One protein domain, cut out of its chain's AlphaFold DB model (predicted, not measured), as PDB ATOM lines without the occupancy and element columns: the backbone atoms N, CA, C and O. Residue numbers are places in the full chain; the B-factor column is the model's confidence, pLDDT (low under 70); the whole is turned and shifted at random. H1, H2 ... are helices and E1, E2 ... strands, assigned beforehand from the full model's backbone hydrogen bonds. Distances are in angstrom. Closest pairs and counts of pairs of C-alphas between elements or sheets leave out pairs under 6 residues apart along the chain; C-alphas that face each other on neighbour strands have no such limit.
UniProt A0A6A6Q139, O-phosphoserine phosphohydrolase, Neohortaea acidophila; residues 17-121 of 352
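This is residues 17 to 121 of the 352 residues of the protein "O-phosphoserine phosphohydrolase" of Neohortaea acidophila (UniProt A0A6A6Q139). A twisted sheet of four strands is covered on one face by H1, H2 and H3, and its other face is bare but for the short H4, which stands up from it near the last printed residue. H1 is over the side of E2 and E3, H2 and H3 are over E4, and the links of residues 53 to 63 and 75 to 84 lie at the two ends of the longest axis. The printed part has 105 residues, with four named helices and four named strands in the order E1, H1, E2, E3, H2, H3, E4, H4. The sheet's order is E2, E3, E1, E4, all antiparallel, and the class is mixed, helices and strands. The whole is compact, with a radius of gyration of the C-alphas of 13.9 A and spans of 40 by 33 by 23 A.

E1, residues 17 to 27, is an inner strand, antiparallel to E3, residues 64 to 74, with N 18 and O 70 within hydrogen-bond range at 2.8 A. H1, residues 28 to 38, is on the sheet at a height of 9.1 A, its closest C-alphas to E3 being Glu 28 and Ala 64, 6.0 A. E2, residues 45 to 52, is an edge strand and forms a hairpin with E3, N 49 and O 71 being 2.9 A apart. H2, residues 85 to 92, has a height of 6.0 A; the closest C-alphas of H2 and E4, residues 106 to 112, are those of Cys 88 and His 110, 5.3 A. H3, residues 95 to 104, is slantwise to E4 at 39 degrees on the local plane. E4 is the other edge strand, antiparallel to E1, with N 19 and O 109 2.8 A apart. H1 and H3 are close but not clearly touching, at a shallow tilt of 25 degrees, opposite ways. H1, H2 and H3 lie on the same face, making two layers with the sheet; H4, residues 113 to 118, is on the opposite face. E1, H1, E2 and E3, H2, H3, E4 are split strand-helix-strand units, in each of which two strands that run the same way in the sheet are not neighbours and have helices between them along the chain; E3 is between E1 and E2 in the sheet, E1 is between E3 and E4, and each crossover is right-handed. In all four helices every O i to N i+4 pair is within hydrogen-bond range.

E1 begins at C-alpha 17 (92.952, 20.169, 104.844), is 20.6 A long and bends by 112 degrees at residue 24. H1 is 15.5 A, E2 19.2 A, E3 26.7 A, H3 14.0 A and E4 19.8 A long. H4 ends at C-alpha 118 (82.422, 21.093, 98.114).

The C-alphas farthest apart, those of Ser 57 and Asn 78, are 40.6 A apart. The printed part has no cut. The link from E2 to E3 is long, with 11 residues. Mean pLDDT of the printed part is 86.9; residues 41 to 43, 47 and 56 to 62 are under 70.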
ATOM      1  N   VAL A  17      92.324  21.398 105.341       95.94
ATOM      2  CA  VAL A  17      92.952  20.169 104.844       95.94
ATOM      3  C   VAL A  17      94.353  20.487 104.340       95.94
ATOM      4  O   VAL A  17      94.574  21.501 103.675       95.94
ATOM      5  N   ILE A  18      95.292  19.609 104.668       95.62
ATOM      6  CA  ILE A  18      96.677  19.646 104.220       95.62
ATOM      7  C   ILE A  18      96.964  18.325 103.519       95.62
ATOM      8  O   ILE A  18      96.846  17.260 104.123       95.62
ATOM      9  N   HIS A  19      97.360  18.386 102.257       97.19
ATOM     10  CA  HIS A  19      97.881  17.235 101.531       97.19
ATOM     11  C   HIS A  19      99.396  17.337 101.466       97.19
ATOM     12  O   HIS A  19      99.933  18.343 100.999       97.19
ATOM     13  N   ILE A  20     100.083  16.292 101.919       96.62
ATOM     14  CA  ILE A  20     101.538  16.171 101.832       96.62
ATOM     15  C   ILE A  20     101.858  15.072 100.824       96.62
ATOM     16  O   ILE A  20     101.507  13.910 101.032       96.62
ATOM     17  N   LEU A  21     102.515  15.448  99.729       96.56
ATOM     18  CA  LEU A  21     102.890  14.551  98.643       96.56
ATOM     19  C   LEU A  21     104.403  14.345  98.657       96.56
ATOM     20  O   LEU A  21     105.165  15.281  98.420       96.56
ATOM     21  N   SER A  22     104.851  13.120  98.911       94.31
ATOM     22  CA  SER A  22     106.267  12.762  98.919       94.31
ATOM     23  C   SER A  22     106.737  12.201  97.578       94.31
ATOM     24  O   SER A  22     106.015  11.498  96.873       94.31
ATOM     25  N   GLN A  23     107.999  12.467  97.239       87.00
ATOM     26  CA  GLN A  23     108.649  11.869  96.069       87.00
ATOM     27  C   GLN A  23     108.862  10.351  96.226       87.00
ATOM     28  O   GLN A  23     108.914   9.611  95.236       87.00
ATOM     29  N   HIS A  24     108.959   9.870  97.467       88.81
ATOM     30  CA  HIS A  24     109.240   8.476  97.799       88.81
ATOM     31  C   HIS A  24     108.135   7.890  98.675       88.81
ATOM     32  O   HIS A  24     107.420   8.614  99.361       88.81
ATOM     33  N   VAL A  25     107.978   6.565  98.621       89.88
ATOM     34  CA  VAL A  25     107.045   5.859  99.506       89.88
ATOM     35  C   VAL A  25     107.550   5.986 100.940       89.88
ATOM     36  O   VAL A  25     108.729   5.749 101.195       89.88
ATOM     37  N   ARG A  26     106.652   6.352 101.854       92.19
ATOM     38  CA  ARG A  26     106.904   6.483 103.290       92.19
ATOM     39  C   ARG A  26     106.015   5.510 104.057       92.19
ATOM     40  O   ARG A  26     104.874   5.263 103.656       92.19
ATOM     41  N   THR A  27     106.551   4.943 105.130       90.88
ATOM     42  CA  THR A  27     105.811   4.071 106.051       90.88
ATOM     43  C   THR A  27     104.925   4.891 106.989       90.88
ATOM     44  O   THR A  27     105.112   6.099 107.135       90.88
ATOM     45  N   GLU A  28     103.977   4.242 107.667       86.44
ATOM     46  CA  GLU A  28     103.184   4.872 108.732       86.44
ATOM     47  C   GLU A  28     104.070   5.540 109.805       86.44
ATOM     48  O   GLU A  28     103.795   6.665 110.223       86.44
ATOM     49  N   ALA A  29     105.179   4.902 110.198       88.62
ATOM     50  CA  ALA A  29     106.115   5.454 111.178       88.62
ATOM     51  C   ALA A  29     106.799   6.742 110.683       88.62
ATOM     52  O   ALA A  29     106.903   7.709 111.441       88.62
ATOM     53  N   ASP A  30     107.205   6.785 109.408       91.44
ATOM     54  CA  ASP A  30     107.800   7.982 108.799       91.44
ATOM     55  C   ASP A  30     106.807   9.153 108.795       91.44
ATOM     56  O   ASP A  30     107.172  10.293 109.089       91.44
ATOM     57  N   TRP A  31     105.537   8.877 108.479       91.94
ATOM     58  CA  TRP A  31     104.480   9.888 108.482       91.94
ATOM     59  C   TRP A  31     104.154  10.393 109.884       91.94
ATOM     60  O   TRP A  31     104.042  11.605 110.072       91.94
ATOM     61  N   ASN A  32     104.062   9.499 110.869       89.38
ATOM     62  CA  ASN A  32     103.835   9.881 112.262       89.38
ATOM     63  C   ASN A  32     104.967  10.773 112.785       89.38
ATOM     64  O   ASN A  32     104.691  11.836 113.340       89.38
ATOM     65  N   SER A  33     106.227  10.420 112.510       89.94
ATOM     66  CA  SER A  33     107.383  11.247 112.882       89.94
ATOM     67  C   SER A  33     107.326  12.643 112.250       89.94
ATOM     68  O   SER A  33     107.661  13.636 112.903       89.94
ATOM     69  N   LEU A  34     106.893  12.742 110.988       89.94
ATOM     70  CA  LEU A  34     106.728  14.023 110.297       89.94
ATOM     71  C   LEU A  34     105.607  14.856 110.933       89.94
ATOM     72  O   LEU A  34     105.806  16.051 111.174       89.94
ATOM     73  N   ILE A  35     104.457  14.237 111.225       87.88
ATOM     74  CA  ILE A  35     103.317  14.895 111.878       87.88
ATOM     75  C   ILE A  35     103.726  15.422 113.254       87.88
ATOM     76  O   ILE A  35     103.511  16.596 113.543       87.88
ATOM     77  N   GLU A  36     104.350  14.592 114.087       86.12
ATOM     78  CA  GLU A  36     104.769  14.974 115.440       86.12
ATOM     79  C   GLU A  36     105.770  16.134 115.432       86.12
ATOM     80  O   GLU A  36     105.680  17.033 116.266       86.12
ATOM     81  N   SER A  37     106.682  16.163 114.458       85.75
ATOM     82  CA  SER A  37     107.729  17.189 114.387       85.75
ATOM     83  C   SER A  37     107.230  18.541 113.861       85.75
ATOM     84  O   SER A  37     107.837  19.569 114.154       85.75
ATOM     85  N   ASN A  38     106.134  18.561 113.091       84.25
ATOM     86  CA  ASN A  38     105.694  19.757 112.354       84.25
ATOM     87  C   ASN A  38     104.275  20.229 112.707       84.25
ATOM     88  O   ASN A  38     103.932  21.391 112.488       84.25
ATOM     89  N   PHE A  39     103.453  19.345 113.269       80.31
ATOM     90  CA  PHE A  39     102.036  19.572 113.539       80.31
ATOM     91  C   PHE A  39     101.650  19.182 114.980       80.31
ATOM     92  O   PHE A  39     100.523  18.790 115.236       80.31
ATOM     93  N   ALA A  40     102.558  19.260 115.958       70.06
ATOM     94  CA  ALA A  40     102.262  18.839 117.334       70.06
ATOM     95  C   ALA A  40     101.078  19.607 117.986       70.06
ATOM     96  O   ALA A  40     100.913  20.799 117.723       70.06
ATOM     97  N   PRO A  41     100.328  19.008 118.938       57.62
ATOM     98  CA  PRO A  41      99.170  19.630 119.608       57.62
ATOM     99  C   PRO A  41      99.431  20.942 120.375       57.62
ATOM    100  O   PRO A  41      98.484  21.623 120.753       57.62
ATOM    101  N   ASN A  42     100.699  21.297 120.616       57.62
ATOM    102  CA  ASN A  42     101.110  22.541 121.286       57.62
ATOM    103  C   ASN A  42     101.492  23.662 120.300       57.62
ATOM    104  O   ASN A  42     102.092  24.664 120.690       57.62
ATOM    105  N   THR A  43     101.203  23.474 119.016       67.62
ATOM    106  CA  THR A  43     101.394  24.477 117.961       67.62
ATOM    107  C   THR A  43     100.065  25.179 117.650       67.62
ATOM    108  O   THR A  43      99.075  25.011 118.357       67.62
ATOM    109  N   GLN A  44     100.009  25.959 116.567       73.31
ATOM    110  CA  GLN A  44      98.763  26.553 116.056       73.31
ATOM    111  C   GLN A  44      97.706  25.523 115.590       73.31
ATOM    112  O   GLN A  44      96.581  25.913 115.264       73.31
ATOM    113  N   TRP A  45      98.061  24.233 115.540       80.75
ATOM    114  CA  TRP A  45      97.255  23.135 115.008       80.75
ATOM    115  C   TRP A  45      96.548  22.343 116.119       80.75
ATOM    116  O   TRP A  45      97.179  21.877 117.065       80.75
ATOM    117  N   THR A  46      95.240  22.121 115.975       75.50
ATOM    118  CA  THR A  46      94.446  21.246 116.858       75.50
ATOM    119  C   THR A  46      93.578  20.271 116.046       75.50
ATOM    120  O   THR A  46      93.501  20.385 114.824       75.50
ATOM    121  N   ALA A  47      92.962  19.278 116.705       63.44
ATOM    122  CA  ALA A  47      92.031  18.304 116.101       63.44
ATOM    123  C   ALA A  47      92.570  17.548 114.864       63.44
ATOM    124  O   ALA A  47      91.857  17.331 113.887       63.44
ATOM    125  N   ILE A  48      93.837  17.132 114.922       77.75
ATOM    126  CA  ILE A  48      94.532  16.498 113.798       77.75
ATOM    127  C   ILE A  48      94.023  15.073 113.576       77.75
ATOM    128  O   ILE A  48      94.193  14.194 114.419       77.75
ATOM    129  N   GLN A  49      93.443  14.844 112.404       88.12
ATOM    130  CA  GLN A  49      93.138  13.521 111.861       88.12
ATOM    131  C   GLN A  49      93.958  13.335 110.591       88.12
ATOM    132  O   GLN A  49      94.094  14.276 109.812       88.12
ATOM    133  N   ASN A  50      94.486  12.139 110.352       90.69
ATOM    134  CA  ASN A  50      95.232  11.869 109.132       90.69
ATOM    135  C   ASN A  50      94.858  10.518 108.518       90.69
ATOM    136  O   ASN A  50      94.352   9.629 109.205       90.69
ATOM    137  N   ARG A  51      95.058  10.399 107.205       92.44
ATOM    138  CA  ARG A  51      94.903   9.147 106.457       92.44
ATOM    139  C   ARG A  51      95.780   9.152 105.211       92.44
ATOM    140  O   ARG A  51      95.987  10.198 104.598       92.44
ATOM    141  N   LEU A  52      96.236   7.973 104.798       92.62
ATOM    142  CA  LEU A  52      96.892   7.789 103.505       92.62
ATOM    143  C   LEU A  52      95.849   7.636 102.400       92.62
ATOM    144  O   LEU A  52      94.900   6.864 102.540       92.62
ATOM    145  N   LEU A  53      96.032   8.365 101.299       92.94
ATOM    146  CA  LEU A  53      95.117   8.315 100.155       92.94
ATOM    147  C   LEU A  53      95.552   7.295  99.096       92.94
ATOM    148  O   LEU A  53      94.712   6.767  98.369       92.94
ATOM    149  N   ASP A  54      96.840   6.971  99.037       90.19
ATOM    150  CA  ASP A  54      97.425   6.110  98.009       90.19
ATOM    151  C   ASP A  54      97.948   4.766  98.546       90.19
ATOM    152  O   ASP A  54      98.641   4.036  97.835       90.19
ATOM    153  N   SER A  55      97.594   4.402  99.782       83.81
ATOM    154  CA  SER A  55      97.922   3.079 100.326       83.81
ATOM    155  C   SER A  55      97.205   1.976  99.542       83.81
ATOM    156  O   SER A  55      95.996   2.038  99.311       83.81
ATOM    157  N   SER A  56      97.948   0.933  99.173       68.31
ATOM    158  CA  SER A  56      97.409  -0.308  98.604       68.31
ATOM    159  C   SER A  56      96.957  -1.313  99.674       68.31
ATOM    160  O   SER A  56      96.279  -2.289  99.354       68.31
ATOM    161  N   SER A  57      97.318  -1.079 100.940       64.56
ATOM    162  CA  SER A  57      96.975  -1.928 102.082       64.56
ATOM    163  C   SER A  57      95.804  -1.344 102.869       64.56
ATOM    164  O   SER A  57      95.820  -0.165 103.228       64.56
ATOM    165  N   SER A  58      94.822  -2.191 103.193       58.22
ATOM    166  CA  SER A  58      93.763  -1.891 104.166       58.22
ATOM    167  C   SER A  58      94.199  -2.114 105.622       58.22
ATOM    168  O   SER A  58      93.476  -1.734 106.537       58.22
ATOM    169  N   ASP A  59      95.347  -2.763 105.841       56.28
ATOM    170  CA  ASP A  59      95.973  -2.929 107.155       56.28
ATOM    171  C   ASP A  59      96.815  -1.685 107.463       56.28
ATOM    172  O   ASP A  59      97.805  -1.426 106.768       56.28
ATOM    173  N   SER A  60      96.402  -0.921 108.481       56.03
ATOM    174  CA  SER A  60      97.039   0.341 108.872       56.03
ATOM    175  C   SER A  60      98.501   0.145 109.266       56.03
ATOM    176  O   SER A  60      99.338   0.934 108.854       56.03
ATOM    177  N   THR A  61      98.832  -0.978 109.916       52.81
ATOM    178  CA  THR A  61     100.187  -1.267 110.431       52.81
ATOM    179  C   THR A  61     101.226  -1.562 109.345       52.81
ATOM    180  O   THR A  61     102.427  -1.616 109.613       52.81
ATOM    181  N   LYS A  62     100.770  -1.775 108.105       59.28
ATOM    182  CA  LYS A  62     101.601  -1.981 106.907       59.28
ATOM    183  C   LYS A  62     101.319  -0.937 105.831       59.28
ATOM    184  O   LYS A  62     101.757  -1.101 104.691       59.28
ATOM    185  N   ALA A  63     100.555   0.100 106.164       72.38
ATOM    186  CA  ALA A  63     100.198   1.131 105.214       72.38
ATOM    187  C   ALA A  63     101.441   1.969 104.892       72.38
ATOM    188  O   ALA A  63     102.098   2.536 105.766       72.38
ATOM    189  N   ALA A  64     101.775   2.008 103.608       83.94
ATOM    190  CA  ALA A  64     102.831   2.836 103.066       83.94
ATOM    191  C   ALA A  64     102.286   3.540 101.828       83.94
ATOM    192  O   ALA A  64     101.504   2.971 101.066       83.94
ATOM    193  N   GLY A  65     102.683   4.790 101.652       89.19
ATOM    194  CA  GLY A  65     102.139   5.648 100.612       89.19
ATOM    195  C   GLY A  65     102.966   6.909 100.452       89.19
ATOM    196  O   GLY A  65     103.896   7.174 101.221       89.19
ATOM    197  N   LYS A  66     102.641   7.674  99.423       93.00
ATOM    198  CA  LYS A  66     103.262   8.952  99.091       93.00
ATOM    199  C   LYS A  66     102.357  10.125  99.431       93.00
ATOM    200  O   LYS A  66     102.869  11.240  99.465       93.00
ATOM    201  N   VAL A  67     101.061   9.909  99.663       95.25
ATOM    202  CA  VAL A  67     100.096  11.000  99.829       95.25
ATOM    203  C   VAL A  67      99.352  10.886 101.151       95.25
ATOM    204  O   VAL A  67      98.479  10.035 101.338       95.25
ATOM    205  N   LEU A  68      99.687  11.802 102.054       95.62
ATOM    206  CA  LEU A  68      99.058  11.949 103.356       95.62
ATOM    207  C   LEU A  68      98.047  13.098 103.315       95.62
ATOM    208  O   LEU A  68      98.393  14.225 102.965       95.62
ATOM    209  N   GLU A  69      96.807  12.818 103.701       96.00
ATOM    210  CA  GLU A  69      95.803  13.837 104.006       96.00
ATOM    211  C   GLU A  69      95.803  14.088 105.513       96.00
ATOM    212  O   GLU A  69      95.672  13.148 106.297       96.00
ATOM    213  N   ILE A  70      95.903  15.352 105.910       94.06
ATOM    214  CA  ILE A  70      95.763  15.816 107.287       94.06
ATOM    215  C   ILE A  70      94.579  16.778 107.341       94.06
ATOM    216  O   ILE A  70      94.528  17.767 106.615       94.06
ATOM    217  N   ARG A  71      93.626  16.507 108.225       94.31
ATOM    218  CA  ARG A  71      92.528  17.411 108.571       94.31
ATOM    219  C   ARG A  71      92.859  18.019 109.916       94.31
ATOM    220  O   ARG A  71      93.080  17.281 110.874       94.31
ATOM    221  N   ALA A  72      92.920  19.338 109.971       91.50
ATOM    222  CA  ALA A  72      93.320  20.058 111.166       91.50
ATOM    223  C   ALA A  72      92.440  21.289 111.380       91.50
ATOM    224  O   ALA A  72      91.781  21.794 110.464       91.50
ATOM    225  N   THR A  73      92.468  21.786 112.606       89.31
ATOM    226  CA  THR A  73      91.911  23.078 112.977       89.31
ATOM    227  C   THR A  73      93.062  24.042 113.225       89.31
ATOM    228  O   THR A  73      93.830  23.880 114.176       89.31
ATOM    229  N   LEU A  74      93.190  25.039 112.353       86.81
ATOM    230  CA  LEU A  74      94.090  26.167 112.542       86.81
ATOM    231  C   LEU A  74      93.424  27.189 113.466       86.81
ATOM    232  O   LEU A  74      92.326  27.669 113.170       86.81
ATOM    233  N   THR A  75      94.097  27.529 114.564       82.94
ATOM    234  CA  THR A  75      93.632  28.579 115.479       82.94
ATOM    235  C   THR A  75      93.839  29.951 114.842       82.94
ATOM    236  O   THR A  75      94.973  30.369 114.620       82.94
ATOM    237  N   LEU A  76      92.745  30.662 114.567       80.50
ATOM    238  CA  LEU A  76      92.773  32.046 114.093       80.50
ATOM    239  C   LEU A  76      92.625  33.030 115.254       80.50
ATOM    240  O   LEU A  76      92.009  32.721 116.274       80.50
ATOM    241  N   SER A  77      93.131  34.250 115.066       80.00
ATOM    242  CA  SER A  77      92.963  35.350 116.028       80.00
ATOM    243  C   SER A  77      91.487  35.669 116.293       80.00
ATOM    244  O   SER A  77      91.123  36.042 117.407       80.00
ATOM    245  N   ASN A  78      90.632  35.510 115.276       81.38
ATOM    246  CA  ASN A  78      89.185  35.620 115.391       81.38
ATOM    247  C   ASN A  78      88.538  34.225 115.261       81.38
ATOM    248  O   ASN A  78      88.574  33.643 114.178       81.38
ATOM    249  N   PRO A  79      87.884  33.694 116.310       73.50
ATOM    250  CA  PRO A  79      87.301  32.348 116.285       73.50
ATOM    251  C   PRO A  79      86.101  32.196 115.334       73.50
ATOM    252  O   PRO A  79      85.718  31.071 115.028       73.50
ATOM    253  N   ASN A  80      85.503  33.299 114.867       77.44
ATOM    254  CA  ASN A  80      84.399  33.279 113.898       77.44
ATOM    255  C   ASN A  80      84.871  33.439 112.442       77.44
ATOM    256  O   ASN A  80      84.053  33.397 111.521       77.44
ATOM    257  N   GLU A  81      86.162  33.682 112.224       84.81
ATOM    258  CA  GLU A  81      86.726  33.828 110.888       84.81
ATOM    259  C   GLU A  81      86.839  32.462 110.200       84.81
ATOM    260  O   GLU A  81      87.215  31.462 110.811       84.81
ATOM    261  N   ARG A  82      86.485  32.410 108.913       88.50
ATOM    262  CA  ARG A  82      86.639  31.198 108.104       88.50
ATOM    263  C   ARG A  82      87.991  31.209 107.413       88.50
ATOM    264  O   ARG A  82      88.405  32.231 106.873       88.50
ATOM    265  N   ILE A  83      88.629  30.044 107.357       92.31
ATOM    266  CA  ILE A  83      89.828  29.850 106.545       92.31
ATOM    267  C   ILE A  83      89.470  30.090 105.078       92.31
ATOM    268  O   ILE A  83      88.510  29.529 104.552       92.31
ATOM    269  N   THR A  84      90.259  30.930 104.419       93.25
ATOM    270  CA  THR A  84      90.101  31.255 102.999       93.25
ATOM    271  C   THR A  84      91.262  30.688 102.191       93.25
ATOM    272  O   THR A  84      92.269  30.218 102.728       93.25
ATOM    273  N   VAL A  85      91.136  30.753 100.871       93.69
ATOM    274  CA  VAL A  85      92.228  30.439  99.946       93.69
ATOM    275  C   VAL A  85      93.452  31.330 100.204       93.69
ATOM    276  O   VAL A  85      94.575  30.830 100.185       93.69
ATOM    277  N   ASP A  86      93.261  32.610 100.533       92.50
ATOM    278  CA  ASP A  86      94.370  33.522 100.849       92.50
ATOM    279  C   ASP A  86      95.107  33.128 102.133       92.50
ATOM    280  O   ASP A  86      96.337  33.177 102.177       92.50
ATOM    281  N   HIS A  87      94.385  32.643 103.151       93.50
ATOM    282  CA  HIS A  87      95.009  32.059 104.342       93.50
ATOM    283  C   HIS A  87      95.878  30.845 103.980       93.50
ATOM    284  O   HIS A  87      97.021  30.738 104.425       93.50
ATOM    285  N   CYS A  88      95.374  29.953 103.121       94.94
ATOM    286  CA  CYS A  88      96.117  28.781 102.642       94.94
ATOM    287  C   CYS A  88      97.370  29.181 101.849       94.94
ATOM    288  O   CYS A  88      98.440  28.589 102.010       94.94
ATOM    289  N   LYS A  89      97.256  30.225 101.024       93.75
ATOM    290  CA  LYS A  89      98.361  30.808 100.264       93.75
ATOM    291  C   LYS A  89      99.425  31.426 101.177       93.75
ATOM    292  O   LYS A  89     100.615  31.211 100.947       93.75
ATOM    293  N   ALA A  90      99.020  32.138 102.227       92.44
ATOM    294  CA  ALA A  90      99.937  32.682 103.226       92.44
ATOM    295  C   ALA A  90     100.677  31.567 103.988       92.44
ATOM    296  O   ALA A  90     101.899  31.625 104.117       92.44
ATOM    297  N   LEU A  91      99.967  30.510 104.408       92.44
ATOM    298  CA  LEU A  91     100.568  29.336 105.053       92.44
ATOM    299  C   LEU A  91     101.606  28.652 104.163       92.44
ATOM    300  O   LEU A  91     102.724  28.397 104.613       92.44
ATOM    301  N   ARG A  92     101.266  28.404 102.891       92.44
ATOM    302  CA  ARG A  92     102.185  27.835 101.890       92.44
ATOM    303  C   ARG A  92     103.496  28.621 101.799       92.44
ATOM    304  O   ARG A  92     104.556  28.026 101.622       92.44
ATOM    305  N   ASN A  93     103.415  29.944 101.916       89.50
ATOM    306  CA  ASN A  93     104.558  30.841 101.792       89.50
ATOM    307  C   ASN A  93     105.302  31.078 103.122       89.50
ATOM    308  O   ASN A  93     106.291  31.807 103.125       89.50
ATOM    309  N   SER A  94     104.865  30.478 104.234       91.75
ATOM    310  CA  SER A  94     105.550  30.597 105.525       91.75
ATOM    311  C   SER A  94     106.898  29.868 105.535       91.75
ATOM    312  O   SER A  94     107.056  28.816 104.909       91.75
ATOM    313  N   GLU A  95     107.862  30.391 106.299       90.81
ATOM    314  CA  GLU A  95     109.196  29.786 106.436       90.81
ATOM    315  C   GLU A  95     109.127  28.335 106.930       90.81
ATOM    316  O   GLU A  95     109.846  27.478 106.425       90.81
ATOM    317  N   ALA A  96     108.212  28.039 107.860       89.81
ATOM    318  CA  ALA A  96     108.023  26.696 108.400       89.81
ATOM    319  C   ALA A  96     107.623  25.685 107.309       89.81
ATOM    320  O   ALA A  96     108.227  24.618 107.201       89.81
ATOM    321  N   ILE A  97     106.651  26.030 106.458       91.44
ATOM    322  CA  ILE A  97     106.203  25.146 105.373       91.44
ATOM    323  C   ILE A  97     107.253  25.048 104.261       91.44
ATOM    324  O   ILE A  97     107.448  23.974 103.688       91.44
ATOM    325  N   GLN A  98     107.963  26.134 103.952       91.88
ATOM    326  CA  GLN A  98     109.066  26.084 102.991       91.88
ATOM    327  C   GLN A  98     110.202  25.177 103.478       91.88
ATOM    328  O   GLN A  98     110.681  24.345 102.706       91.88
ATOM    329  N   HIS A  99     110.582  25.285 104.755       92.00
ATOM    330  CA  HIS A  99     111.590  24.426 105.367       92.00
ATOM    331  C   HIS A  99     111.154  22.958 105.353       92.00
ATOM    332  O   HIS A  99     111.930  22.107 104.923       92.00
ATOM    333  N   LEU A 100     109.905  22.666 105.737       92.00
ATOM    334  CA  LEU A 100     109.334  21.316 105.687       92.00
ATOM    335  C   LEU A 100     109.427  20.712 104.278       92.00
ATOM    336  O   LEU A 100     109.946  19.609 104.112       92.00
ATOM    337  N   GLN A 101     108.970  21.440 103.254       93.62
ATOM    338  CA  GLN A 101     109.006  20.962 101.866       93.62
ATOM    339  C   GLN A 101     110.433  20.644 101.397       93.62
ATOM    340  O   GLN A 101     110.653  19.627 100.738       93.62
ATOM    341  N   GLN A 102     111.407  21.483 101.761       92.62
ATOM    342  CA  GLN A 102     112.812  21.287 101.391       92.62
ATOM    343  C   GLN A 102     113.461  20.122 102.148       92.62
ATOM    344  O   GLN A 102     114.090  19.269 101.519       92.62
ATOM    345  N   ALA A 103     113.302  20.074 103.473       92.56
ATOM    346  CA  ALA A 103     113.925  19.069 104.332       92.56
ATOM    347  C   ALA A 103     113.375  17.663 104.053       92.56
ATOM    348  O   ALA A 103     114.141  16.711 103.905       92.56
ATOM    349  N   GLU A 104     112.054  17.546 103.900       93.06
ATOM    350  CA  GLU A 104     111.374  16.261 103.712       93.06
ATOM    351  C   GLU A 104     111.193  15.876 102.235       93.06
ATOM    352  O   GLU A 104     110.735  14.769 101.935       93.06
ATOM    353  N   LYS A 105     111.556  16.761 101.292       92.88
ATOM    354  CA  LYS A 105     111.333  16.578  99.843       92.88
ATOM    355  C   LYS A 105     109.874  16.223  99.535       92.88
ATOM    356  O   LYS A 105     109.571  15.221  98.874       92.88
ATOM    357  N   VAL A 106     108.971  17.041 100.062       95.00
ATOM    358  CA  VAL A 106     107.519  16.910  99.899       95.00
ATOM    359  C   VAL A 106     106.940  18.173  99.266       95.00
ATOM    360  O   VAL A 106     107.500  19.254  99.424       95.00
ATOM    361  N   GLU A 107     105.805  18.048  98.583       96.00
ATOM    362  CA  GLU A 107     104.936  19.180  98.244       96.00
ATOM    363  C   GLU A 107     103.807  19.247  99.278       96.00
ATOM    364  O   GLU A 107     103.212  18.218  99.611       96.00
ATOM    365  N   VAL A 108     103.518  20.445  99.789       96.50
ATOM    366  CA  VAL A 108     102.457  20.663 100.780       96.50
ATOM    367  C   VAL A 108     101.389  21.574 100.188       96.50
ATOM    368  O   VAL A 108     101.638  22.745  99.896       96.50
ATOM    369  N   VAL A 109     100.172  21.050 100.064       97.44
ATOM    370  CA  VAL A 109      99.018  21.772  99.527       97.44
ATOM    371  C   VAL A 109      97.995  21.986 100.633       97.44
ATOM    372  O   VAL A 109      97.612  21.048 101.321       97.44
ATOM    373  N   HIS A 110      97.547  23.228 100.796       96.00
ATOM    374  CA  HIS A 110      96.547  23.615 101.788       96.00
ATOM    375  C   HIS A 110      95.228  23.953 101.096       96.00
ATOM    376  O   HIS A 110      95.226  24.623 100.058       96.00
ATOM    377  N   GLN A 111      94.114  23.552 101.699       96.44
ATOM    378  CA  GLN A 111      92.777  23.873 101.216       96.44
ATOM    379  C   GLN A 111      91.825  24.153 102.389       96.44
ATOM    380  O   GLN A 111      91.839  23.401 103.369       96.44
ATOM    381  N   PRO A 112      90.959  25.183 102.312       96.12
ATOM    382  CA  PRO A 112      89.896  25.364 103.297       96.12
ATOM    383  C   PRO A 112      89.003  24.121 103.377       96.12
ATOM    384  O   PRO A 112      88.613  23.581 102.339       96.12
ATOM    385  N   PHE A 113      88.653  23.678 104.587       95.25
ATOM    386  CA  PHE A 113      87.913  22.420 104.770       95.25
ATOM    387  C   PHE A 113      86.534  22.430 104.095       95.25
ATOM    388  O   PHE A 113      86.183  21.467 103.419       95.25
ATOM    389  N   ASP A 114      85.787  23.533 104.189       94.00
ATOM    390  CA  ASP A 114      84.479  23.672 103.527       94.00
ATOM    391  C   ASP A 114      84.595  23.526 101.999       94.00
ATOM    392  O   ASP A 114      83.795  22.836 101.370       94.00
ATOM    393  N   LEU A 115      85.633  24.127 101.407       95.44
ATOM    394  CA  LEU A 115      85.894  24.046  99.970       95.44
ATOM    395  C   LEU A 115      86.324  22.629  99.557       95.44
ATOM    396  O   LEU A 115      85.921  22.132  98.509       95.44
ATOM    397  N   TYR A 116      87.120  21.957 100.390       96.44
ATOM    398  CA  TYR A 116      87.466  20.547 100.199       96.44
ATOM    399  C   TYR A 116      86.215  19.657 100.175       96.44
ATOM    400  O   TYR A 116      86.094  18.787  99.312       96.44
ATOM    401  N   LEU A 117      85.254  19.899 101.072       95.12
ATOM    402  CA  LEU A 117      83.978  19.180 101.070       95.12
ATOM    403  C   LEU A 117      83.146  19.478  99.818       95.12
ATOM    404  O   LEU A 117      82.580  18.550  99.238       95.12
ATOM    405  N   ASP A 118      83.101  20.733  99.364       94.94
ATOM    406  CA  ASP A 118      82.422  21.093  98.114       94.94
ATOM    407  C   ASP A 118      83.013  20.320  96.917       94.94
ATOM    408  O   ASP A 118      82.264  19.777  96.102       94.94
ATOM    409  N   HIS A 119      84.338  20.159  96.853       95.19
ATOM    410  CA  HIS A 119      85.019  19.409  95.785       95.19
ATOM    411  C   HIS A 119      84.916  17.881  95.891       95.19
ATOM    412  O   HIS A 119      85.336  17.164  94.979       95.19
ATOM    413  N   ARG A 120      84.327  17.349  96.965       94.12
ATOM    414  CA  ARG A 120      83.897  15.941  97.005       94.12
ATOM    415  C   ARG A 120      82.606  15.706  96.222       94.12
ATOM    416  O   ARG A 120      82.230  14.556  96.014       94.12
ATOM    417  N   THR A 121      81.953  16.774  95.769       92.81
ATOM    418  CA  THR A 121      80.798  16.722  94.874       92.81
ATOM    419  C   THR A 121      81.241  17.023  93.440       92.81
ATOM    420  O   THR A 121      82.071  17.915  93.249       92.81
TER     421      THR A 121